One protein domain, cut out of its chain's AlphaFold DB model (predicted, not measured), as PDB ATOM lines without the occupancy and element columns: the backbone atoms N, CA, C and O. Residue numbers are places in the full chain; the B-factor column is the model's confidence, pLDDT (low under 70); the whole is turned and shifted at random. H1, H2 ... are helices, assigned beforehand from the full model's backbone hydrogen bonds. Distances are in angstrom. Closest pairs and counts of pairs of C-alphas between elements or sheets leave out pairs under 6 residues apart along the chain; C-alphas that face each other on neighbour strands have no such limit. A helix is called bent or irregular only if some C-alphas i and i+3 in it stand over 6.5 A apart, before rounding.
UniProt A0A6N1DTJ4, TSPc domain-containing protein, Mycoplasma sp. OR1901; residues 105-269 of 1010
ATOM      1  N   ASN A 105     162.527 203.034  91.154       53.44
ATOM      2  CA  ASN A 105     163.439 202.204  91.959       53.44
ATOM      3  C   ASN A 105     163.153 200.697  91.841       53.44
ATOM      4  O   ASN A 105     164.054 199.878  91.997       53.44
ATOM      5  N   THR A 106     161.909 200.304  91.548       55.03
ATOM      6  CA  THR A 106     161.570 198.879  91.419       55.03
ATOM      7  C   THR A 106     161.997 198.297  90.081       55.03
ATOM      8  O   THR A 106     162.505 197.181  90.070       55.03
ATOM      9  N   ASN A 107     161.902 199.049  88.982       62.22
ATOM     10  CA  ASN A 107     162.431 198.603  87.691       62.22
ATOM     11  C   ASN A 107     163.958 198.423  87.716       62.22
ATOM     12  O   ASN A 107     164.452 197.439  87.170       62.22
ATOM     13  N   THR A 108     164.699 199.295  88.407       66.44
ATOM     14  CA  THR A 108     166.164 199.186  88.534       66.44
ATOM     15  C   THR A 108     166.594 197.907  89.259       66.44
ATOM     16  O   THR A 108     167.491 197.205  88.799       66.44
ATOM     17  N   ASN A 109     165.898 197.526  90.332       70.00
ATOM     18  CA  ASN A 109     166.270 196.356  91.133       70.00
ATOM     19  C   ASN A 109     165.985 195.011  90.435       70.00
ATOM     20  O   ASN A 109     166.717 194.041  90.630       70.00
ATOM     21  N   TYR A 110     164.938 194.930  89.604       78.25
ATOM     22  CA  TYR A 110     164.688 193.737  88.778       78.25
ATOM     23  C   TYR A 110     165.722 193.598  87.653       78.25
ATOM     24  O   TYR A 110     166.152 192.483  87.360       78.25
ATOM     25  N   VAL A 111     166.168 194.717  87.069       82.12
ATOM     26  CA  VAL A 111     167.263 194.730  86.087       82.12
ATOM     27  C   VAL A 111     168.568 194.234  86.719       82.12
ATOM     28  O   VAL A 111     169.289 193.454  86.103       82.12
ATOM     29  N   GLU A 112     168.856 194.608  87.967       83.94
ATOM     30  CA  GLU A 112     170.027 194.090  88.687       83.94
ATOM     31  C   GLU A 112     169.950 192.582  88.966       83.94
ATOM     32  O   GLU A 112     170.953 191.889  88.794       83.94
ATOM     33  N   LEU A 113     168.781 192.041  89.327       86.00
ATOM     34  CA  LEU A 113     168.608 190.591  89.505       86.00
ATOM     35  C   LEU A 113     168.782 189.810  88.195       86.00
ATOM     36  O   LEU A 113     169.433 188.765  88.204       86.00
ATOM     37  N   GLU A 114     168.261 190.313  87.072       87.38
ATOM     38  CA  GLU A 114     168.488 189.701  85.751       87.38
ATOM     39  C   GLU A 114     169.967 189.781  85.333       87.38
ATOM     40  O   GLU A 114     170.518 188.809  84.811       87.38
ATOM     41  N   ASN A 115     170.661 190.880  85.648       88.50
ATOM     42  CA  ASN A 115     172.105 190.988  85.421       88.50
ATOM     43  C   ASN A 115     172.893 189.963  86.253       88.50
ATOM     44  O   ASN A 115     173.812 189.327  85.740       88.50
ATOM     45  N   ILE A 116     172.545 189.770  87.530       91.12
ATOM     46  CA  ILE A 116     173.192 188.770  88.395       91.12
ATOM     47  C   ILE A 116     172.914 187.353  87.890       91.12
ATOM     48  O   ILE A 116     173.826 186.530  87.841       91.12
ATOM     49  N   LYS A 117     171.680 187.070  87.470       92.88
ATOM     50  CA  LYS A 117     171.313 185.797  86.848       92.88
ATOM     51  C   LYS A 117     172.159 185.508  85.609       92.88
ATOM     52  O   LYS A 117     172.730 184.426  85.539       92.88
ATOM     53  N   SER A 118     172.319 186.480  84.705       90.75
ATOM     54  CA  SER A 118     173.181 186.337  83.521       90.75
ATOM     55  C   SER A 118     174.612 185.952  83.901       90.75
ATOM     56  O   SER A 118     175.180 185.043  83.303       90.75
ATOM     57  N   LYS A 119     175.177 186.573  84.947       92.25
ATOM     58  CA  LYS A 119     176.519 186.223  85.435       92.25
ATOM     59  C   LYS A 119     176.611 184.767  85.917       92.25
ATOM     60  O   LYS A 119     177.625 184.109  85.698       92.25
ATOM     61  N   PHE A 120     175.570 184.239  86.567       92.50
ATOM     62  CA  PHE A 120     175.528 182.823  86.951       92.50
ATOM     63  C   PHE A 120     175.361 181.893  85.744       92.50
ATOM     64  O   PHE A 120     176.014 180.849  85.708       92.50
ATOM     65  N   SER A 121     174.563 182.271  84.740       88.38
ATOM     66  CA  SER A 121     174.456 181.528  83.477       88.38
ATOM     67  C   SER A 121     175.816 181.420  82.774       88.38
ATOM     68  O   SER A 121     176.204 180.334  82.334       88.38
ATOM     69  N   ASP A 122     176.580 182.515  82.737       87.44
ATOM     70  CA  ASP A 122     177.930 182.544  82.167       87.44
ATOM     71  C   ASP A 122     178.882 181.606  82.924       87.44
ATOM     72  O   ASP A 122     179.611 180.825  82.301       87.44
ATOM     73  N   LEU A 123     178.823 181.590  84.263       87.50
ATOM     74  CA  LEU A 123     179.613 180.656  85.073       87.50
ATOM     75  C   LEU A 123     179.273 179.194  84.771       87.50
ATOM     76  O   LEU A 123     180.176 178.387  84.550       87.50
ATOM     77  N   ILE A 124     177.985 178.849  84.701       89.50
ATOM     78  CA  ILE A 124     177.514 177.486  84.405       89.50
ATOM     79  C   ILE A 124     178.035 177.000  83.045       89.50
ATOM     80  O   ILE A 124     178.417 175.829  82.915       89.50
ATOM     81  N   ASN A 125     178.072 177.890  82.050       82.75
ATOM     82  CA  ASN A 125     178.604 177.604  80.719       82.75
ATOM     83  C   ASN A 125     180.134 177.464  80.728       82.75
ATOM     84  O   ASN A 125     180.669 176.560  80.084       82.75
ATOM     85  N   SER A 126     180.833 178.303  81.499       79.00
ATOM     86  CA  SER A 126     182.295 178.253  81.629       79.00
ATOM     87  C   SER A 126     182.798 176.991  82.352       79.00
ATOM     88  O   SER A 126     183.869 176.474  82.034       79.00
ATOM     89  N   TYR A 127     182.002 176.417  83.263       84.06
ATOM     90  CA  TYR A 127     182.328 175.191  84.004       84.06
ATOM     91  C   TYR A 127     181.956 173.912  83.235       84.06
ATOM     92  O   TYR A 127     181.321 172.991  83.751       84.06
ATOM     93  N   SER A 128     182.350 173.826  81.966       70.62
ATOM     94  CA  SER A 128     182.123 172.657  81.099       70.62
ATOM     95  C   SER A 128     183.113 171.501  81.333       70.62
ATOM     96  O   SER A 128     182.941 170.413  80.779       70.62
ATOM     97  N   ARG A 129     184.135 171.706  82.174       71.50
ATOM     98  CA  ARG A 129     185.193 170.726  82.468       71.50
ATOM     99  C   ARG A 129     184.668 169.530  83.276       71.50
ATOM    100  O   ARG A 129     183.798 169.670  84.131       71.50
ATOM    101  N   LYS A 130     185.242 168.343  83.037       69.50
ATOM    102  CA  LYS A 130     184.860 167.076  83.698       69.50
ATOM    103  C   LYS A 130     185.362 166.917  85.147       69.50
ATOM    104  O   LYS A 130     185.050 165.894  85.744       69.50
ATOM    105  N   SER A 131     186.123 167.869  85.700       84.62
ATOM    106  CA  SER A 131     186.660 167.735  87.065       84.62
ATOM    107  C   SER A 131     185.561 167.826  88.121       84.62
ATOM    108  O   SER A 131     184.567 168.536  87.939       84.62
ATOM    109  N   GLU A 132     185.755 167.148  89.247       84.50
ATOM    110  CA  GLU A 132     184.740 167.072  90.299       84.50
ATOM    111  C   GLU A 132     184.470 168.451  90.929       84.50
ATOM    112  O   GLU A 132     183.317 168.843  91.119       84.50
ATOM    113  N   GLY A 133     185.523 169.249  91.142       85.12
ATOM    114  CA  GLY A 133     185.408 170.613  91.673       85.12
ATOM    115  C   GLY A 133     184.608 171.555  90.775       85.12
ATOM    116  O   GLY A 133     183.763 172.304  91.265       85.12
ATOM    117  N   TYR A 134     184.814 171.482  89.456       86.00
ATOM    118  CA  TYR A 134     184.050 172.291  88.505       86.00
ATOM    119  C   TYR A 134     182.574 171.874  88.457       86.00
ATOM    120  O   TYR A 134     181.701 172.736  88.349       86.00
ATOM    121  N   GLN A 135     182.269 170.582  88.617       88.81
ATOM    122  CA  GLN A 135     180.886 170.105  88.697       88.81
ATOM    123  C   GLN A 135     180.181 170.554  89.984       88.81
ATOM    124  O   GLN A 135     179.005 170.919  89.939       88.81
ATOM    125  N   ILE A 136     180.884 170.595  91.121       89.56
ATOM    126  CA  ILE A 136     180.334 171.118  92.382       89.56
ATOM    127  C   ILE A 136     179.952 172.594  92.228       89.56
ATOM    128  O   ILE A 136     178.807 172.956  92.503       89.56
ATOM    129  N   LEU A 137     180.865 173.425  91.715       90.00
ATOM    130  CA  LEU A 137     180.609 174.857  91.529       90.00
ATOM    131  C   LEU A 137     179.524 175.125  90.486       90.00
ATOM    132  O   LEU A 137     178.698 176.015  90.674       90.00
ATOM    133  N   LYS A 138     179.469 174.322  89.417       91.19
ATOM    134  CA  LYS A 138     178.396 174.389  88.422       91.19
ATOM    135  C   LYS A 138     177.029 174.107  89.041       91.19
ATOM    136  O   LYS A 138     176.077 174.837  88.779       91.19
ATOM    137  N   ASN A 139     176.931 173.078  89.881       91.00
ATOM    138  CA  ASN A 139     175.688 172.730  90.568       91.00
ATOM    139  C   ASN A 139     175.284 173.792  91.606       91.00
ATOM    140  O   ASN A 139     174.095 174.072  91.761       91.00
ATOM    141  N   GLU A 140     176.249 174.395  92.305       92.00
ATOM    142  CA  GLU A 140     176.018 175.502  93.245       92.00
ATOM    143  C   GLU A 140     175.501 176.752  92.511       92.00
ATOM    144  O   GLU A 140     174.448 177.283  92.867       92.00
ATOM    145  N   ALA A 141     176.169 177.153  91.422       91.12
ATOM    146  CA  ALA A 141     175.749 178.256  90.559       91.12
ATOM    147  C   ALA A 141     174.348 178.025  89.976       91.12
ATOM    148  O   ALA A 141     173.518 178.934  89.992       91.12
ATOM    149  N   LYS A 142     174.045 176.793  89.542       92.94
ATOM    150  CA  LYS A 142     172.732 176.438  88.993       92.94
ATOM    151  C   LYS A 142     171.606 176.558  90.020       92.94
ATOM    152  O   LYS A 142     170.575 177.152  89.724       92.94
ATOM    153  N   LYS A 143     171.816 176.079  91.252       93.12
ATOM    154  CA  LYS A 143     170.840 176.239  92.348       93.12
ATOM    155  C   LYS A 143     170.557 177.710  92.661       93.12
ATOM    156  O   LYS A 143     169.424 178.065  92.989       93.12
ATOM    157  N   ILE A 144     171.581 178.561  92.585       92.56
ATOM    158  CA  ILE A 144     171.445 180.001  92.825       92.56
ATOM    159  C   ILE A 144     170.690 180.676  91.678       92.56
ATOM    160  O   ILE A 144     169.756 181.429  91.940       92.56
ATOM    161  N   GLU A 145     171.037 180.363  90.429       94.50
ATOM    162  CA  GLU A 145     170.324 180.839  89.241       94.50
ATOM    163  C   GLU A 145     168.828 180.479  89.303       94.50
ATOM    164  O   GLU A 145     167.969 181.334  89.084       94.50
ATOM    165  N   ASP A 146     168.500 179.238  89.679       92.94
ATOM    166  CA  ASP A 146     167.116 178.777  89.834       92.94
ATOM    167  C   ASP A 146     166.385 179.516  90.974       92.94
ATOM    168  O   ASP A 146     165.221 179.887  90.820       92.94
ATOM    169  N   SER A 147     167.080 179.828  92.077       91.31
ATOM    170  CA  SER A 147     166.527 180.629  93.185       91.31
ATOM    171  C   SER A 147     166.239 182.078  92.769       91.31
ATOM    172  O   SER A 147     165.231 182.657  93.176       91.31
ATOM    173  N   ILE A 148     167.101 182.675  91.934       90.12
ATOM    174  CA  ILE A 148     166.881 184.018  91.376       90.12
ATOM    175  C   ILE A 148     165.677 184.001  90.425       90.12
ATOM    176  O   ILE A 148     164.822 184.882  90.506       90.12
ATOM    177  N   ASN A 149     165.554 182.972  89.578       90.12
ATOM    178  CA  ASN A 149     164.394 182.793  88.701       90.12
ATOM    179  C   ASN A 149     163.079 182.687  89.490       90.12
ATOM    180  O   ASN A 149     162.083 183.305  89.115       90.12
ATOM    181  N   GLU A 150     163.063 181.936  90.592       88.44
ATOM    182  CA  GLU A 150     161.882 181.819  91.453       88.44
ATOM    183  C   GLU A 150     161.506 183.163  92.101       88.44
ATOM    184  O   GLU A 150     160.327 183.529  92.124       88.44
ATOM    185  N   LEU A 151     162.490 183.946  92.556       86.25
ATOM    186  CA  LEU A 151     162.260 185.285  93.110       86.25
ATOM    187  C   LEU A 151     161.689 186.266  92.080       86.25
ATOM    188  O   LEU A 151     160.766 187.018  92.404       86.25
ATOM    189  N   ILE A 152     162.202 186.234  90.847       85.75
ATOM    190  CA  ILE A 152     161.708 187.058  89.734       85.75
ATOM    191  C   ILE A 152     160.257 186.679  89.397       85.75
ATOM    192  O   ILE A 152     159.405 187.555  89.237       85.75
ATOM    193  N   ASN A 153     159.946 185.380  89.366       83.19
ATOM    194  CA  ASN A 153     158.617 184.876  89.010       83.19
ATOM    195  C   ASN A 153     157.559 185.106  90.103       83.19
ATOM    196  O   ASN A 153     156.406 185.401  89.786       83.19
ATOM    197  N   ASN A 154     157.935 185.023  91.383       81.12
ATOM    198  CA  ASN A 154     157.000 185.132  92.510       81.12
ATOM    199  C   ASN A 154     156.655 186.577  92.917       81.12
ATOM    200  O   ASN A 154     155.880 186.764  93.855       81.12
ATOM    201  N   LYS A 155     157.194 187.602  92.230       68.50
ATOM    202  CA  LYS A 155     156.964 189.037  92.520       68.50
ATOM    203  C   LYS A 155     157.051 189.360  94.020       68.50
ATOM    204  O   LYS A 155     156.162 190.002  94.585       68.50
ATOM    205  N   VAL A 156     158.105 188.867  94.674       60.50
ATOM    206  CA  VAL A 156     158.304 189.010  96.125       60.50
ATOM    207  C   VAL A 156     158.286 190.492  96.534       60.50
ATOM    208  O   VAL A 156     158.707 191.373  95.784       60.50
ATOM    209  N   ASN A 157     157.741 190.762  97.724       59.69
ATOM    210  CA  ASN A 157     157.435 192.100  98.234       59.69
ATOM    211  C   ASN A 157     158.633 193.074  98.132       59.69
ATOM    212  O   ASN A 157     159.762 192.732  98.492       59.69
ATOM    213  N   LYS A 158     158.362 194.302  97.666       60.56
ATOM    214  CA  LYS A 158     159.348 195.300  97.195       60.56
ATOM    215  C   LYS A 158     160.435 195.687  98.212       60.56
ATOM    216  O   LYS A 158     161.520 196.085  97.801       60.56
ATOM    217  N   GLU A 159     160.175 195.557  99.512       59.56
ATOM    218  CA  GLU A 159     161.096 195.992 100.574       59.56
ATOM    219  C   GLU A 159     162.312 195.064 100.784       59.56
ATOM    220  O   GLU A 159     163.293 195.493 101.383       59.56
ATOM    221  N   ASN A 160     162.318 193.837 100.237       64.44
ATOM    222  CA  ASN A 160     163.409 192.867 100.451       64.44
ATOM    223  C   ASN A 160     164.358 192.660  99.253       64.44
ATOM    224  O   ASN A 160     165.339 191.926  99.380       64.44
ATOM    225  N   ILE A 161     164.124 193.306  98.103       77.62
ATOM    226  CA  ILE A 161     164.881 193.015  96.868       77.62
ATOM    227  C   ILE A 161     166.357 193.434  96.981       77.62
ATOM    228  O   ILE A 161     167.232 192.656  96.617       77.62
ATOM    229  N   ASN A 162     166.661 194.599  97.564       78.38
ATOM    230  CA  ASN A 162     168.051 195.060  97.729       78.38
ATOM    231  C   ASN A 162     168.880 194.134  98.635       78.38
ATOM    232  O   ASN A 162     170.075 193.940  98.415       78.38
ATOM    233  N   SER A 163     168.241 193.541  99.648       80.00
ATOM    234  CA  SER A 163     168.880 192.559 100.529       80.00
ATOM    235  C   SER A 163     169.232 191.279  99.761       80.00
ATOM    236  O   SER A 163     170.340 190.758  99.886       80.00
ATOM    237  N   GLU A 164     168.329 190.814  98.891       84.56
ATOM    238  CA  GLU A 164     168.559 189.638  98.045       84.56
ATOM    239  C   GLU A 164     169.600 189.901  96.940       84.56
ATOM    240  O   GLU A 164     170.471 189.061  96.730       84.56
ATOM    241  N   VAL A 165     169.602 191.078  96.301       85.56
ATOM    242  CA  VAL A 165     170.635 191.487  95.323       85.56
ATOM    243  C   VAL A 165     172.033 191.426  95.945       85.56
ATOM    244  O   VAL A 165     172.933 190.782  95.402       85.56
ATOM    245  N   ASN A 166     172.216 192.025  97.126       83.94
ATOM    246  CA  ASN A 166     173.498 191.996  97.836       83.94
ATOM    247  C   ASN A 166     173.906 190.572  98.234       83.94
ATOM    248  O   ASN A 166     175.060 190.180  98.063       83.94
ATOM    249  N   LYS A 167     172.953 189.767  98.710       89.81
ATOM    250  CA  LYS A 167     173.170 188.358  99.055       89.81
ATOM    251  C   LYS A 167     173.629 187.529  97.851       89.81
ATOM    252  O   LYS A 167     174.549 186.729  97.999       89.81
ATOM    253  N   TYR A 168     173.037 187.707  96.668       92.12
ATOM    254  CA  TYR A 168     173.446 186.965  95.469       92.12
ATOM    255  C   TYR A 168     174.762 187.463  94.867       92.12
ATOM    256  O   TYR A 168     175.544 186.637  94.403       92.12
ATOM    257  N   ASN A 169     175.061 188.764  94.952       86.38
ATOM    258  CA  ASN A 169     176.385 189.287  94.600       86.38
ATOM    259  C   ASN A 169     177.485 188.684  95.487       86.38
ATOM    260  O   ASN A 169     178.505 188.235  94.973       86.38
ATOM    261  N   LEU A 170     177.263 188.581  96.802       86.56
ATOM    262  CA  LEU A 170     178.217 187.929  97.708       86.56
ATOM    263  C   LEU A 170     178.416 186.444  97.371       86.56
ATOM    264  O   LEU A 170     179.542 185.954  97.394       86.56
ATOM    265  N   LYS A 171     177.344 185.731  97.000       89.25
ATOM    266  CA  LYS A 171     177.442 184.336  96.537       89.25
ATOM    267  C   LYS A 171     178.203 184.202  95.218       89.25
ATOM    268  O   LYS A 171     178.945 183.238  95.046       89.25
ATOM    269  N   TYR A 172     178.031 185.153  94.301       88.62
ATOM    270  CA  TYR A 172     178.767 185.190  93.040       88.62
ATOM    271  C   TYR A 172     180.273 185.350  93.295       88.62
ATOM    272  O   TYR A 172     181.060 184.523  92.840       88.62
ATOM    273  N   GLU A 173     180.663 186.337  94.105       85.25
ATOM    274  CA  GLU A 173     182.063 186.561  94.494       85.25
ATOM    275  C   GLU A 173     182.674 185.339  95.196       85.25
ATOM    276  O   GLU A 173     183.819 184.966  94.933       85.25
ATOM    277  N   LEU A 174     181.900 184.657  96.047       85.31
ATOM    278  CA  LEU A 174     182.345 183.436  96.716       85.31
ATOM    279  C   LEU A 174     182.611 182.292  95.722       85.31
ATOM    280  O   LEU A 174     183.624 181.604  95.841       85.31
ATOM    281  N   ILE A 175     181.745 182.094  94.722       87.25
ATOM    282  CA  ILE A 175     181.949 181.076  93.677       87.25
ATOM    283  C   ILE A 175     183.174 181.407  92.818       87.25
ATOM    284  O   ILE A 175     183.976 180.514  92.536       87.25
ATOM    285  N   ILE A 176     183.378 182.679  92.464       85.62
ATOM    286  CA  ILE A 176     184.584 183.122  91.751       85.62
ATOM    287  C   ILE A 176     185.838 182.792  92.569       85.62
ATOM    288  O   ILE A 176     186.766 182.174  92.052       85.62
ATOM    289  N   LYS A 177     185.847 183.086  93.871       82.94
ATOM    290  CA  LYS A 177     186.972 182.748  94.758       82.94
ATOM    291  C   LYS A 177     187.205 181.241  94.898       82.94
ATOM    292  O   LYS A 177     188.351 180.800  94.898       82.94
ATOM    293  N   LYS A 178     186.145 180.428  94.963       86.31
ATOM    294  CA  LYS A 178     186.254 178.955  94.978       86.31
ATOM    295  C   LYS A 178     186.789 178.380  93.651       86.31
ATOM    296  O   LYS A 178     187.273 177.248  93.640       86.31
ATOM    297  N   THR A 179     186.765 179.139  92.550       85.62
ATOM    298  CA  THR A 179     187.243 178.688  91.224       85.62
ATOM    299  C   THR A 179     188.728 178.347  91.233       85.62
ATOM    300  O   THR A 179     189.122 177.314  90.700       85.62
ATOM    301  N   SER A 180     189.557 179.131  91.930       79.38
ATOM    302  CA  SER A 180     190.995 178.848  92.034       79.38
ATOM    303  C   SER A 180     191.286 177.526  92.763       79.38
ATOM    304  O   SER A 180     192.274 176.842  92.475       79.38
ATOM    305  N   ILE A 181     190.410 177.137  93.697       81.81
ATOM    306  CA  ILE A 181     190.479 175.847  94.391       81.81
ATOM    307  C   ILE A 181     190.069 174.723  93.432       81.81
ATOM    308  O   ILE A 181     190.741 173.694  93.395       81.81
ATOM    309  N   ALA A 182     189.027 174.919  92.616       83.06
ATOM    310  CA  ALA A 182     188.624 173.955  91.588       83.06
ATOM    311  C   ALA A 182     189.707 173.751  90.507       83.06
ATOM    312  O   ALA A 182     189.949 172.617  90.092       83.06
ATOM    313  N   ASP A 183     190.424 174.808  90.115       80.06
ATOM    314  CA  ASP A 183     191.608 174.713  89.248       80.06
ATOM    315  C   ASP A 183     192.740 173.916  89.893       80.06
ATOM    316  O   ASP A 183     193.391 173.083  89.254       80.06
ATOM    317  N   SER A 184     192.989 174.157  91.177       78.56
ATOM    318  CA  SER A 184     194.005 173.424  91.931       78.56
ATOM    319  C   SER A 184     193.643 171.943  92.064       78.56
ATOM    320  O   SER A 184     194.513 171.087  91.907       78.56
ATOM    321  N   LEU A 185     192.359 171.634  92.271       82.19
ATOM    322  CA  LEU A 185     191.839 170.270  92.312       82.19
ATOM    323  C   LEU A 185     191.999 169.561  90.964       82.19
ATOM    324  O   LEU A 185     192.535 168.459  90.920       82.19
ATOM    325  N   TYR A 186     191.639 170.220  89.860       83.50
ATOM    326  CA  TYR A 186     191.818 169.671  88.513       83.50
ATOM    327  C   TYR A 186     193.286 169.338  88.206       83.50
ATOM    328  O   TYR A 186     193.602 168.278  87.669       83.50
ATOM    329  N   ASN A 187     194.212 170.211  88.612       79.62
ATOM    330  CA  ASN A 187     195.642 169.939  88.487       79.62
ATOM    331  C   ASN A 187     196.081 168.717  89.310       79.62
ATOM    332  O   ASN A 187     196.906 167.933  88.844       79.62
ATOM    333  N   LEU A 188     195.556 168.553  90.528       81.44
ATOM    334  CA  LEU A 188     195.857 167.392  91.369       81.44
ATOM    335  C   LEU A 188     195.277 166.098  90.792       81.44
ATOM    336  O   LEU A 188     195.961 165.079  90.838       81.44
ATOM    337  N   GLU A 189     194.079 166.133  90.202       84.50
ATOM    338  CA  GLU A 189     193.487 164.998  89.480       84.50
ATOM    339  C   GLU A 189     194.388 164.555  88.314       84.50
ATOM    340  O   GLU A 189     194.719 163.375  88.219       84.50
ATOM    341  N   ILE A 190     194.878 165.492  87.488       80.00
ATOM    342  CA  ILE A 190     195.818 165.190  86.389       80.00
ATOM    343  C   ILE A 190     197.117 164.574  86.917       80.00
ATOM    344  O   ILE A 190     197.619 163.598  86.355       80.00
ATOM    345  N   ILE A 191     197.677 165.132  87.994       77.00
ATOM    346  CA  ILE A 191     198.900 164.604  88.612       77.00
ATOM    347  C   ILE A 191     198.650 163.187  89.144       77.00
ATOM    348  O   ILE A 191     199.492 162.316  88.939       77.00
ATOM    349  N   ASN A 192     197.501 162.937  89.779       86.88
ATOM    350  CA  ASN A 192     197.137 161.617  90.292       86.88
ATOM    351  C   ASN A 192     197.040 160.584  89.162       86.88
ATOM    352  O   ASN A 192     197.633 159.513  89.265       86.88
ATOM    353  N   GLU A 193     196.355 160.919  88.066       84.19
ATOM    354  CA  GLU A 193     196.253 160.043  86.891       84.19
ATOM    355  C   GLU A 193     197.619 159.807  86.242       84.19
ATOM    356  O   GLU A 193     197.976 158.670  85.957       84.19
ATOM    357  N   THR A 194     198.460 160.838  86.141       79.25
ATOM    358  CA  THR A 194     199.835 160.692  85.634       79.25
ATOM    359  C   THR A 194     200.663 159.732  86.497       79.25
ATOM    360  O   THR A 194     201.425 158.916  85.977       79.25
ATOM    361  N   ILE A 195     200.534 159.808  87.825       78.69
ATOM    362  CA  ILE A 195     201.252 158.918  88.748       78.69
ATOM    363  C   ILE A 195     200.701 157.486  88.664       78.69
ATOM    364  O   ILE A 195     201.488 156.539  88.669       78.69
ATOM    365  N   LYS A 196     199.379 157.302  88.535       83.31
ATOM    366  CA  LYS A 196     198.759 155.984  88.311       83.31
ATOM    367  C   LYS A 196     199.191 155.368  86.980       83.31
ATOM    368  O   LYS A 196     199.543 154.189  86.952       83.31
ATOM    369  N   ASP A 197     199.247 156.161  85.914       77.75
ATOM    370  CA  ASP A 197     199.749 155.740  84.607       77.75
ATOM    371  C   ASP A 197     201.212 155.308  84.702       77.75
ATOM    372  O   ASP A 197     201.582 154.252  84.189       77.75
ATOM    373  N   ASN A 198     202.046 156.068  85.417       74.94
ATOM    374  CA  ASN A 198     203.429 155.674  85.673       74.94
ATOM    375  C   ASN A 198     203.499 154.367  86.470       74.94
ATOM    376  O   ASN A 198     204.211 153.453  86.063       74.94
ATOM    377  N   LYS A 199     202.711 154.213  87.538       80.62
ATOM    378  CA  LYS A 199     202.637 152.954  88.290       80.62
ATOM    379  C   LYS A 199     202.246 151.771  87.394       80.62
ATOM    380  O   LYS A 199     202.848 150.709  87.507       80.62
ATOM    381  N   SER A 200     201.286 151.954  86.483       75.06
ATOM    382  CA  SER A 200     200.872 150.909  85.533       75.06
ATOM    383  C   SER A 200     201.979 150.527  84.544       75.06
ATOM    384  O   SER A 200     202.099 149.367  84.171       75.06
ATOM    385  N   LYS A 201     202.833 151.483  84.159       73.81
ATOM    386  CA  LYS A 201     203.996 151.240  83.290       73.81
ATOM    387  C   LYS A 201     205.139 150.525  84.017       73.81
ATOM    388  O   LYS A 201     205.929 149.846  83.368       73.81
ATOM    389  N   TYR A 202     205.230 150.671  85.339       73.25
ATOM    390  CA  TYR A 202     206.297 150.124  86.182       73.25
ATOM    391  C   TYR A 202     205.734 149.116  87.208       73.25
ATOM    392  O   TYR A 202     205.963 149.267  88.408       73.25
ATOM    393  N   GLU A 203     204.997 148.098  86.724       56.44
ATOM    394  CA  GLU A 203     204.110 147.155  87.455       56.44
ATOM    395  C   GLU A 203     204.638 146.539  88.775       56.44
ATOM    396  O   GLU A 203     203.856 145.985  89.548       56.44
ATOM    397  N   THR A 204     205.936 146.617  89.073       57.34
ATOM    398  CA  THR A 204     206.587 145.984  90.232       57.34
ATOM    399  C   THR A 204     206.882 146.919  91.413       57.34
ATOM    400  O   THR A 204     207.446 146.459  92.408       57.34
ATOM    401  N   ILE A 205     206.525 148.211  91.352       64.62
ATOM    402  CA  ILE A 205     207.010 149.212  92.322       64.62
ATOM    403  C   ILE A 205     205.888 149.775  93.206       64.62
ATOM    404  O   ILE A 205     205.141 150.675  92.823       64.62
ATOM    405  N   ASN A 206     205.844 149.297  94.452       78.75
ATOM    406  CA  ASN A 206     204.896 149.745  95.485       78.75
ATOM    407  C   ASN A 206     205.169 151.181  95.990       78.75
ATOM    408  O   ASN A 206     204.366 151.755  96.716       78.75
ATOM    409  N   GLU A 207     206.295 151.800  95.619       80.38
ATOM    410  CA  GLU A 207     206.664 153.151  96.080       80.38
ATOM    411  C   GLU A 207     205.741 154.253  95.523       80.38
ATOM    412  O   GLU A 207     205.677 155.343  96.091       80.38
ATOM    413  N   PHE A 208     204.980 153.972  94.456       79.62
ATOM    414  CA  PHE A 208     203.944 154.874  93.942       79.62
ATOM    415  C   PHE A 208     202.660 154.878  94.788       79.62
ATOM    416  O   PHE A 208     201.873 155.821  94.681       79.62
ATOM    417  N   ASP A 209     202.442 153.876  95.646       84.88
ATOM    418  CA  ASP A 209     201.198 153.735  96.418       84.88
ATOM    419  C   ASP A 209     200.993 154.866  97.416       84.88
ATOM    420  O   ASP A 209     199.894 155.410  97.530       84.88
ATOM    421  N   GLN A 210     202.060 155.261  98.109       84.25
ATOM    422  CA  GLN A 210     201.993 156.335  99.091       84.25
ATOM    423  C   GLN A 210     201.673 157.696  98.432       84.25
ATOM    424  O   GLN A 210     200.719 158.335  98.873       84.25
ATOM    425  N   PRO A 211     202.368 158.143  97.361       79.31
ATOM    426  CA  PRO A 211     201.996 159.346  96.615       79.31
ATOM    427  C   PRO A 211     200.553 159.353  96.096       79.31
ATOM    428  O   PRO A 211     199.870 160.371  96.207       79.31
ATOM    429  N   ILE A 212     200.084 158.227  95.546       83.94
ATOM    430  CA  ILE A 212     198.710 158.094  95.036       83.94
ATOM    431  C   ILE A 212     197.705 158.225  96.183       83.94
ATOM    432  O   ILE A 212     196.713 158.941  96.039       83.94
ATOM    433  N   SER A 213     197.963 157.581  97.326       87.44
ATOM    434  CA  SER A 213     197.114 157.698  98.518       87.44
ATOM    435  C   SER A 213     197.084 159.134  99.041       87.44
ATOM    436  O   SER A 213     196.003 159.682  99.219       87.44
ATOM    437  N   GLU A 214     198.246 159.779  99.203       84.31
ATOM    438  CA  GLU A 214     198.360 161.160  99.700       84.31
ATOM    439  C   GLU A 214     197.591 162.158  98.815       84.31
ATOM    440  O   GLU A 214     196.883 163.028  99.327       84.31
ATOM    441  N   ILE A 215     197.691 162.032  97.484       82.44
ATOM    442  CA  ILE A 215     196.947 162.898  96.557       82.44
ATOM    443  C   ILE A 215     195.456 162.582  96.591       82.44
ATOM    444  O   ILE A 215     194.648 163.504  96.608       82.44
ATOM    445  N   THR A 216     195.082 161.303  96.613       86.88
ATOM    446  CA  THR A 216     193.672 160.891  96.622       86.88
ATOM    447  C   THR A 216     192.967 161.362  97.895       86.88
ATOM    448  O   THR A 216     191.874 161.922  97.815       86.88
ATOM    449  N   ASP A 217     193.614 161.240  99.055       86.44
ATOM    450  CA  ASP A 217     193.093 161.752 100.326       86.44
ATOM    451  C   ASP A 217     192.918 163.274 100.281       86.44
ATOM    452  O   ASP A 217     191.900 163.797 100.744       86.44
ATOM    453  N   LYS A 218     193.859 163.995  99.654       82.94
ATOM    454  CA  LYS A 218     193.735 165.446  99.511       82.94
ATOM    455  C   LYS A 218     192.650 165.860  98.526       82.94
ATOM    456  O   LYS A 218     191.910 166.791  98.828       82.94
ATOM    457  N   ILE A 219     192.528 165.180  97.385       83.31
ATOM    458  CA  ILE A 219     191.435 165.388  96.425       83.31
ATOM    459  C   ILE A 219     190.100 165.271  97.169       83.31
ATOM    460  O   ILE A 219     189.314 166.214  97.151       83.31
ATOM    461  N   ASN A 220     189.908 164.202  97.946       85.00
ATOM    462  CA  ASN A 220     188.692 163.990  98.736       85.00
ATOM    463  C   ASN A 220     188.452 165.098  99.782       85.00
ATOM    464  O   ASN A 220     187.324 165.569  99.951       85.00
ATOM    465  N   GLU A 221     189.500 165.546 100.479       84.62
ATOM    466  CA  GLU A 221     189.419 166.645 101.449       84.62
ATOM    467  C   GLU A 221     188.974 167.963 100.788       84.62
ATOM    468  O   GLU A 221     188.120 168.675 101.322       84.62
ATOM    469  N   ILE A 222     189.526 168.283  99.614       79.88
ATOM    470  CA  ILE A 222     189.230 169.511  98.863       79.88
ATOM    471  C   ILE A 222     187.831 169.452  98.256       79.88
ATOM    472  O   ILE A 222     187.083 170.421  98.362       79.88
ATOM    473  N   THR A 223     187.449 168.316  97.673       83.12
ATOM    474  CA  THR A 223     186.089 168.069  97.178       83.12
ATOM    475  C   THR A 223     185.070 168.266  98.310       83.12
ATOM    476  O   THR A 223     184.050 168.940  98.134       83.12
ATOM    477  N   SER A 224     185.374 167.770  99.517       83.06
ATOM    478  CA  SER A 224     184.547 167.995 100.710       83.06
ATOM    479  C   SER A 224     184.505 169.468 101.130       83.06
ATOM    480  O   SER A 224     183.447 169.956 101.527       83.06
ATOM    481  N   PHE A 225     185.622 170.194 101.029       82.88
ATOM    482  CA  PHE A 225     185.681 171.629 101.319       82.88
ATOM    483  C   PHE A 225     184.832 172.452 100.340       82.88
ATOM    484  O   PHE A 225     184.031 173.272 100.782       82.88
ATOM    485  N   LEU A 226     184.939 172.184  99.034       80.81
ATOM    486  CA  LEU A 226     184.142 172.847  97.992       80.81
ATOM    487  C   LEU A 226     182.638 172.602  98.162       80.81
ATOM    488  O   LEU A 226     181.836 173.473  97.840       80.81
ATOM    489  N   SER A 227     182.263 171.447  98.714       79.25
ATOM    490  CA  SER A 227     180.867 171.062  98.950       79.25
ATOM    491  C   SER A 227     180.240 171.690 100.204       79.25
ATOM    492  O   SER A 227     179.040 171.522 100.430       79.25
ATOM    493  N   LYS A 228     181.017 172.376 101.057       80.31
ATOM    494  CA  LYS A 228     180.500 173.028 102.270       80.31
ATOM    495  C   LYS A 228     180.061 174.463 101.972       80.31
ATOM    496  O   LYS A 228     180.795 175.258 101.389       80.31
ATOM    497  N   ASP A 229     178.874 174.805 102.459       64.69
ATOM    498  CA  ASP A 229     178.300 176.151 102.395       64.69
ATOM    499  C   ASP A 229     178.948 177.020 103.499       64.69
ATOM    500  O   ASP A 229     178.406 177.183 104.593       64.69
ATOM    501  N   GLN A 230     180.196 177.464 103.292       60.06
ATOM    502  CA  GLN A 230     180.931 178.311 104.245       60.06
ATOM    503  C   GLN A 230     181.116 179.733 103.704       60.06
ATOM    504  O   GLN A 230     181.662 179.922 102.623       60.06
ATOM    505  N   ASN A 231     180.712 180.725 104.505       55.59
ATOM    506  CA  ASN A 231     180.788 182.164 104.204       55.59
ATOM    507  C   ASN A 231     182.102 182.831 104.674       55.59
ATOM    508  O   ASN A 231     182.128 184.046 104.859       55.59
ATOM    509  N   ASP A 232     183.169 182.070 104.938       58.16
ATOM    510  CA  ASP A 232     184.392 182.605 105.558       58.16
ATOM    511  C   ASP A 232     185.557 182.689 104.553       58.16
ATOM    512  O   ASP A 232     186.210 181.689 104.237       58.16
ATOM    513  N   ASP A 233     185.803 183.904 104.049       58.03
ATOM    514  CA  ASP A 233     186.850 184.251 103.071       58.03
ATOM    515  C   ASP A 233     188.265 183.858 103.538       58.03
ATOM    516  O   ASP A 233     189.121 183.491 102.730       58.03
ATOM    517  N   THR A 234     188.508 183.876 104.851       56.16
ATOM    518  CA  THR A 234     189.834 183.677 105.456       56.16
ATOM    519  C   THR A 234     190.395 182.260 105.244       56.16
ATOM    520  O   THR A 234     191.610 182.043 105.272       56.16
ATOM    521  N   ASN A 235     189.526 181.281 104.974       68.25
ATOM    522  CA  ASN A 235     189.926 179.892 104.741       68.25
ATOM    523  C   ASN A 235     190.311 179.595 103.281       68.25
ATOM    524  O   ASN A 235     191.070 178.656 103.046       68.25
ATOM    525  N   ILE A 236     189.843 180.381 102.303       74.38
ATOM    526  CA  ILE A 236     190.052 180.103 100.868       74.38
ATOM    527  C   ILE A 236     191.502 180.378 100.451       74.38
ATOM    528  O   ILE A 236     192.134 179.531  99.819       74.38
ATOM    529  N   GLU A 237     192.065 181.522 100.846       70.25
ATOM    530  CA  GLU A 237     193.457 181.878 100.520       70.25
ATOM    531  C   GLU A 237     194.462 180.925 101.175       70.25
ATOM    532  O   GLU A 237     195.396 180.451 100.524       70.25
ATOM    533  N   THR A 238     194.221 180.570 102.439       76.62
ATOM    534  CA  THR A 238     195.030 179.586 103.168       76.62
ATOM    535  C   THR A 238     194.999 178.227 102.464       76.62
ATOM    536  O   THR A 238     196.042 177.590 102.304       76.62
ATOM    537  N   LYS A 239     193.826 177.806 101.969       77.62
ATOM    538  CA  LYS A 239     193.686 176.551 101.223       77.62
ATOM    539  C   LYS A 239     194.394 176.599  99.872       77.62
ATOM    540  O   LYS A 239     195.085 175.646  99.530       77.62
ATOM    541  N   ASN A 240     194.303 177.706  99.139       71.94
ATOM    542  CA  ASN A 240     195.032 177.887  97.879       71.94
ATOM    543  C   ASN A 240     196.553 177.770  98.074       71.94
ATOM    544  O   ASN A 240     197.227 177.099  97.292       71.94
ATOM    545  N   LEU A 241     197.098 178.372  99.137       72.88
ATOM    546  CA  LEU A 241     198.529 178.290  99.440       72.88
ATOM    547  C   LEU A 241     198.958 176.867  99.832       72.88
ATOM    548  O   LEU A 241     200.002 176.386  99.386       72.88
ATOM    549  N   GLU A 242     198.142 176.168 100.624       78.31
ATOM    550  CA  GLU A 242     198.359 174.759 100.970       78.31
ATOM    551  C   GLU A 242     198.402 173.875  99.710       78.31
ATOM    552  O   GLU A 242     199.289 173.030  99.563       78.31
ATOM    553  N   LEU A 243     197.495 174.118  98.758       73.94
ATOM    554  CA  LEU A 243     197.401 173.375  97.500       73.94
ATOM    555  C   LEU A 243     198.562 173.649  96.555       73.94
ATOM    556  O   LEU A 243     199.093 172.718  95.947       73.94
ATOM    557  N   TYR A 244     198.999 174.901  96.468       70.25
ATOM    558  CA  TYR A 244     200.170 175.272  95.684       70.25
ATOM    559  C   TYR A 244     201.438 174.555  96.184       70.25
ATOM    560  O   TYR A 244     202.207 173.986  95.397       70.25
ATOM    561  N   ASN A 245     201.624 174.510  97.506       72.94
ATOM    562  CA  ASN A 245     202.754 173.823  98.131       72.94
ATOM    563  C   ASN A 245     202.681 172.303  97.932       72.94
ATOM    564  O   ASN A 245     203.695 171.670  97.622       72.94
ATOM    565  N   LEU A 246     201.487 171.713  98.045       75.31
ATOM    566  CA  LEU A 246     201.288 170.286  97.807       75.31
ATOM    567  C   LEU A 246     201.545 169.908  96.343       75.31
ATOM    568  O   LEU A 246     202.278 168.954  96.092       75.31
ATOM    569  N   LYS A 247     201.025 170.681  95.378       73.50
ATOM    570  CA  LYS A 247     201.274 170.479  93.938       73.50
ATOM    571  C   LYS A 247     202.772 170.422  93.649       73.50
ATOM    572  O   LYS A 247     203.256 169.479  93.025       73.50
ATOM    573  N   THR A 248     203.511 171.407  94.155       67.94
ATOM    574  CA  THR A 248     204.967 171.495  93.983       67.94
ATOM    575  C   THR A 248     205.677 170.287  94.603       67.94
ATOM    576  O   THR A 248     206.540 169.675  93.974       67.94
ATOM    577  N   THR A 249     205.267 169.898  95.811       76.06
ATOM    578  CA  THR A 249     205.832 168.747  96.526       76.06
ATOM    579  C   THR A 249     205.603 167.439  95.768       76.06
ATOM    580  O   THR A 249     206.540 166.663  95.596       76.06
ATOM    581  N   MET A 250     204.392 167.202  95.258       74.25
ATOM    582  CA  MET A 250     204.053 165.953  94.570       74.25
ATOM    583  C   MET A 250     204.700 165.834  93.189       74.25
ATOM    584  O   MET A 250     205.156 164.751  92.825       74.25
ATOM    585  N   ILE A 251     204.826 166.941  92.446       66.12
ATOM    586  CA  ILE A 251     205.586 166.965  91.186       66.12
ATOM    587  C   ILE A 251     207.047 166.584  91.445       66.12
ATOM    588  O   ILE A 251     207.610 165.772  90.711       66.12
ATOM    589  N   ASN A 252     207.653 167.133  92.500       67.31
ATOM    590  CA  ASN A 252     209.036 166.828  92.852       67.31
ATOM    591  C   ASN A 252     209.200 165.377  93.321       67.31
ATOM    592  O   ASN A 252     210.088 164.699  92.814       67.31
ATOM    593  N   LYS A 253     208.301 164.866  94.178       74.25
ATOM    594  CA  LYS A 253     208.298 163.450  94.592       74.25
ATOM    595  C   LYS A 253     208.169 162.503  93.394       74.25
ATOM    596  O   LYS A 253     208.917 161.538  93.309       74.25
ATOM    597  N   ASN A 254     207.268 162.780  92.445       69.88
ATOM    598  CA  ASN A 254     207.111 161.955  91.242       69.88
ATOM    599  C   ASN A 254     208.369 161.999  90.357       69.88
ATOM    600  O   ASN A 254     208.827 160.964  89.886       69.88
ATOM    601  N   LYS A 255     208.981 163.179  90.179       67.62
ATOM    602  CA  LYS A 255     210.258 163.317  89.456       67.62
ATOM    603  C   LYS A 255     211.394 162.559  90.144       67.62
ATOM    604  O   LYS A 255     212.199 161.937  89.463       67.62
ATOM    605  N   GLU A 256     211.476 162.607  91.469       71.75
ATOM    606  CA  GLU A 256     212.462 161.848  92.241       71.75
ATOM    607  C   GLU A 256     212.233 160.341  92.135       71.75
ATOM    608  O   GLU A 256     213.200 159.618  91.912       71.75
ATOM    609  N   LEU A 257     210.981 159.874  92.204       70.81
ATOM    610  CA  LEU A 257     210.651 158.463  91.997       70.81
ATOM    611  C   LEU A 257     211.035 158.014  90.589       70.81
ATOM    612  O   LEU A 257     211.710 157.007  90.445       70.81
ATOM    613  N   ILE A 258     210.686 158.783  89.555       58.78
ATOM    614  CA  ILE A 258     211.057 158.476  88.166       58.78
ATOM    615  C   ILE A 258     212.577 158.454  88.006       58.78
ATOM    616  O   ILE A 258     213.092 157.532  87.389       58.78
ATOM    617  N   ARG A 259     213.314 159.404  88.592       67.12
ATOM    618  CA  ARG A 259     214.786 159.401  88.556       67.12
ATOM    619  C   ARG A 259     215.379 158.208  89.291       67.12
ATOM    620  O   ARG A 259     216.333 157.618  88.801       67.12
ATOM    621  N   LYS A 260     214.827 157.849  90.451       67.50
ATOM    622  CA  LYS A 260     215.245 156.670  91.214       67.50
ATOM    623  C   LYS A 260     214.964 155.393  90.426       67.50
ATOM    624  O   LYS A 260     215.847 154.567  90.312       67.50
ATOM    625  N   ILE A 261     213.802 155.284  89.788       59.25
ATOM    626  CA  ILE A 261     213.426 154.169  88.909       59.25
ATOM    627  C   ILE A 261     214.325 154.128  87.682       59.25
ATOM    628  O   ILE A 261     214.812 153.069  87.336       59.25
ATOM    629  N   GLN A 262     214.597 155.255  87.033       54.38
ATOM    630  CA  GLN A 262     215.514 155.323  85.897       54.38
ATOM    631  C   GLN A 262     216.935 154.944  86.301       54.38
ATOM    632  O   GLN A 262     217.614 154.311  85.507       54.38
ATOM    633  N   LYS A 263     217.352 155.272  87.527       53.88
ATOM    634  CA  LYS A 263     218.640 154.882  88.101       53.88
ATOM    635  C   LYS A 263     218.690 153.389  88.453       53.88
ATOM    636  O   LYS A 263     219.595 152.685  88.031       53.88
ATOM    637  N   ASP A 264     217.672 152.875  89.131       49.62
ATOM    638  CA  ASP A 264     217.576 151.463  89.512       49.62
ATOM    639  C   ASP A 264     217.358 150.569  88.267       49.62
ATOM    640  O   ASP A 264     217.901 149.470  88.174       49.62
ATOM    641  N   HIS A 265     216.635 151.055  87.249       46.25
ATOM    642  CA  HIS A 265     216.510 150.407  85.939       46.25
ATOM    643  C   HIS A 265     217.742 150.608  85.054       46.25
ATOM    644  O   HIS A 265     218.023 149.707  84.267       46.25
ATOM    645  N   SER A 266     218.494 151.710  85.167       41.50
ATOM    646  CA  SER A 266     219.792 151.843  84.494       41.50
ATOM    647  C   SER A 266     220.811 150.886  85.091       41.50
ATOM    648  O   SER A 266     221.604 150.335  84.340       41.50
ATOM    649  N   ASP A 267     220.728 150.592  86.389       38.25
ATOM    650  CA  ASP A 267     221.590 149.614  87.057       38.25
ATOM    651  C   ASP A 267     221.203 148.161  86.690       38.25
ATOM    652  O   ASP A 267     222.063 147.281  86.617       38.25
ATOM    653  N   ILE A 268     219.928 147.897  86.357       38.28
ATOM    654  CA  ILE A 268     219.448 146.589  85.855       38.28
ATOM    655  C   ILE A 268     219.686 146.419  84.337       38.28
ATOM    656  O   ILE A 268     219.965 145.310  83.864       38.28
ATOM    657  N   TYR A 269     219.625 147.501  83.554       33.78
ATOM    658  CA  TYR A 269     219.982 147.497  82.129       33.78
ATOM    659  C   TYR A 269     221.478 147.657  81.875       33.78
ATOM    660  O   TYR A 269     221.926 147.318  80.780       33.78
TER     661      TYR A 269
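AT A GLANCE: This is residues 105 to 269 of the 1010 residues of the protein "TSPc domain-containing protein" of Mycoplasma sp. OR1901 (UniProt A0A6N1DTJ4). Picture a long rod of helices built round one long, slightly kinked helix, H3, with H1 and H2 packed on its first half and H4 and H5 on its second half, like two three-helix bundles placed end to end and sharing H3. The last helix, H5, makes one tip of the rod, where its residues 262 to 269 stick out free. The printed part has 165 residues with five named helices, in the order H1, H2, H3, H4, H5, and no named strand; the class is all helix. The five form an up-and-down bundle, helices side by side in which each runs against the one before it in the chain. The whole is loose, with a radius of gyration of the C-alphas of 21.9 A, and spans 79 by 27 by 18 A.

HOW THE PARTS SIT: Start at the hub, H3, residues 158 to 201, which touches the four other helices and has a kink of 27 degrees near residue 179. H3 is irregular, with C-alphas 159 and 162 7.6 A apart, and its line is a rough one. With residues 158 to 172 alone it touches H1, residues 105 to 126; look at the closest C-alphas, those of Leu 113 and Val 165, 6.2 A apart. These two run the same way at a shallow tilt of 5 degrees. With residues 168 to 186 alone H3 touches H2, residues 132 to 153, and the closest C-alphas are those of Gly 133 and Ala 182, 4.6 A apart. H2 and H3 are a hairpin, opposite ways at a shallow tilt of 19 degrees. H1 and H2 are a hairpin too, at a shallow tilt of 24 degrees, with the C-alphas of Ile 124 and Lys 138 closest at 5.1 A. Farther along H3, residues 178 to 199 alone touch H4, residues 206 to 226; in this hairpin the C-alphas of Lys 199 and Phe 208 are closest, at 6.1 A. Residues 177 to 195 alone touch H5, residues 234 to 269, where the closest C-alphas, those of Ile 181 and Asn 240, are 6.1 A apart. H4 and H5 form a hairpin at a shallow tilt of 15 degrees, touching through residues 207 to 215 of H4 and 250 to 257 of H5, with the C-alphas of Pro 211 and Met 250 closest at 7.2 A. Residues 132 to 137 of H2 touch residues 223 to 226 of H4, the closest C-alphas being those of Gly 133 and Thr 223, 6.1 A apart. H1 is apart from H4 and H5, and H2 is apart from H5. In H1 and H2 every O i to N i+4 pair is within hydrogen-bond range; in H3 it is 36 of 40, in H4 15 of 17 and in H5 31 of 32.

IN THESE COORDINATES: Find C-alpha 158 at (159.348, 195.300, 97.195); from there H3, residues 158 to 201, runs 64.3 A to C-alpha 201 at (203.996, 151.240, 83.290). H1, residues 105 to 126, begins at C-alpha 105 at (163.439, 202.204, 91.959) and measures 32.2 A, and H2, residues 132 to 153, measures 31.6 A. H4, residues 206 to 226, measures 31.2 A; it is neither bent nor irregular, but only just, with C-alphas 207 and 210 6.4 A apart. H5, residues 234 to 269, runs 52.6 A to C-alpha 269 at (219.982, 147.497, 82.129); it too is neither bent nor irregular, but only just, with C-alphas 234 and 237 6.4 A apart.

THE WHOLE: The two C-alphas farthest apart, those of Asn 105 and Tyr 269, are 79.3 A apart. Without residues 262 to 269 the body spans 69 by 27 by 17 A. The printed part has no cut. The links H1 to H2, H2 to H3 and H3 to H4 are tight, and H4 to H5, with 7 residues, is short. Read the B-factor column for confidence: the mean pLDDT of the printed part is 77.3, that of H5 is 65, and 38 residues are under 70, among them residues 155 to 160, 229 to 235 and 258 to 269.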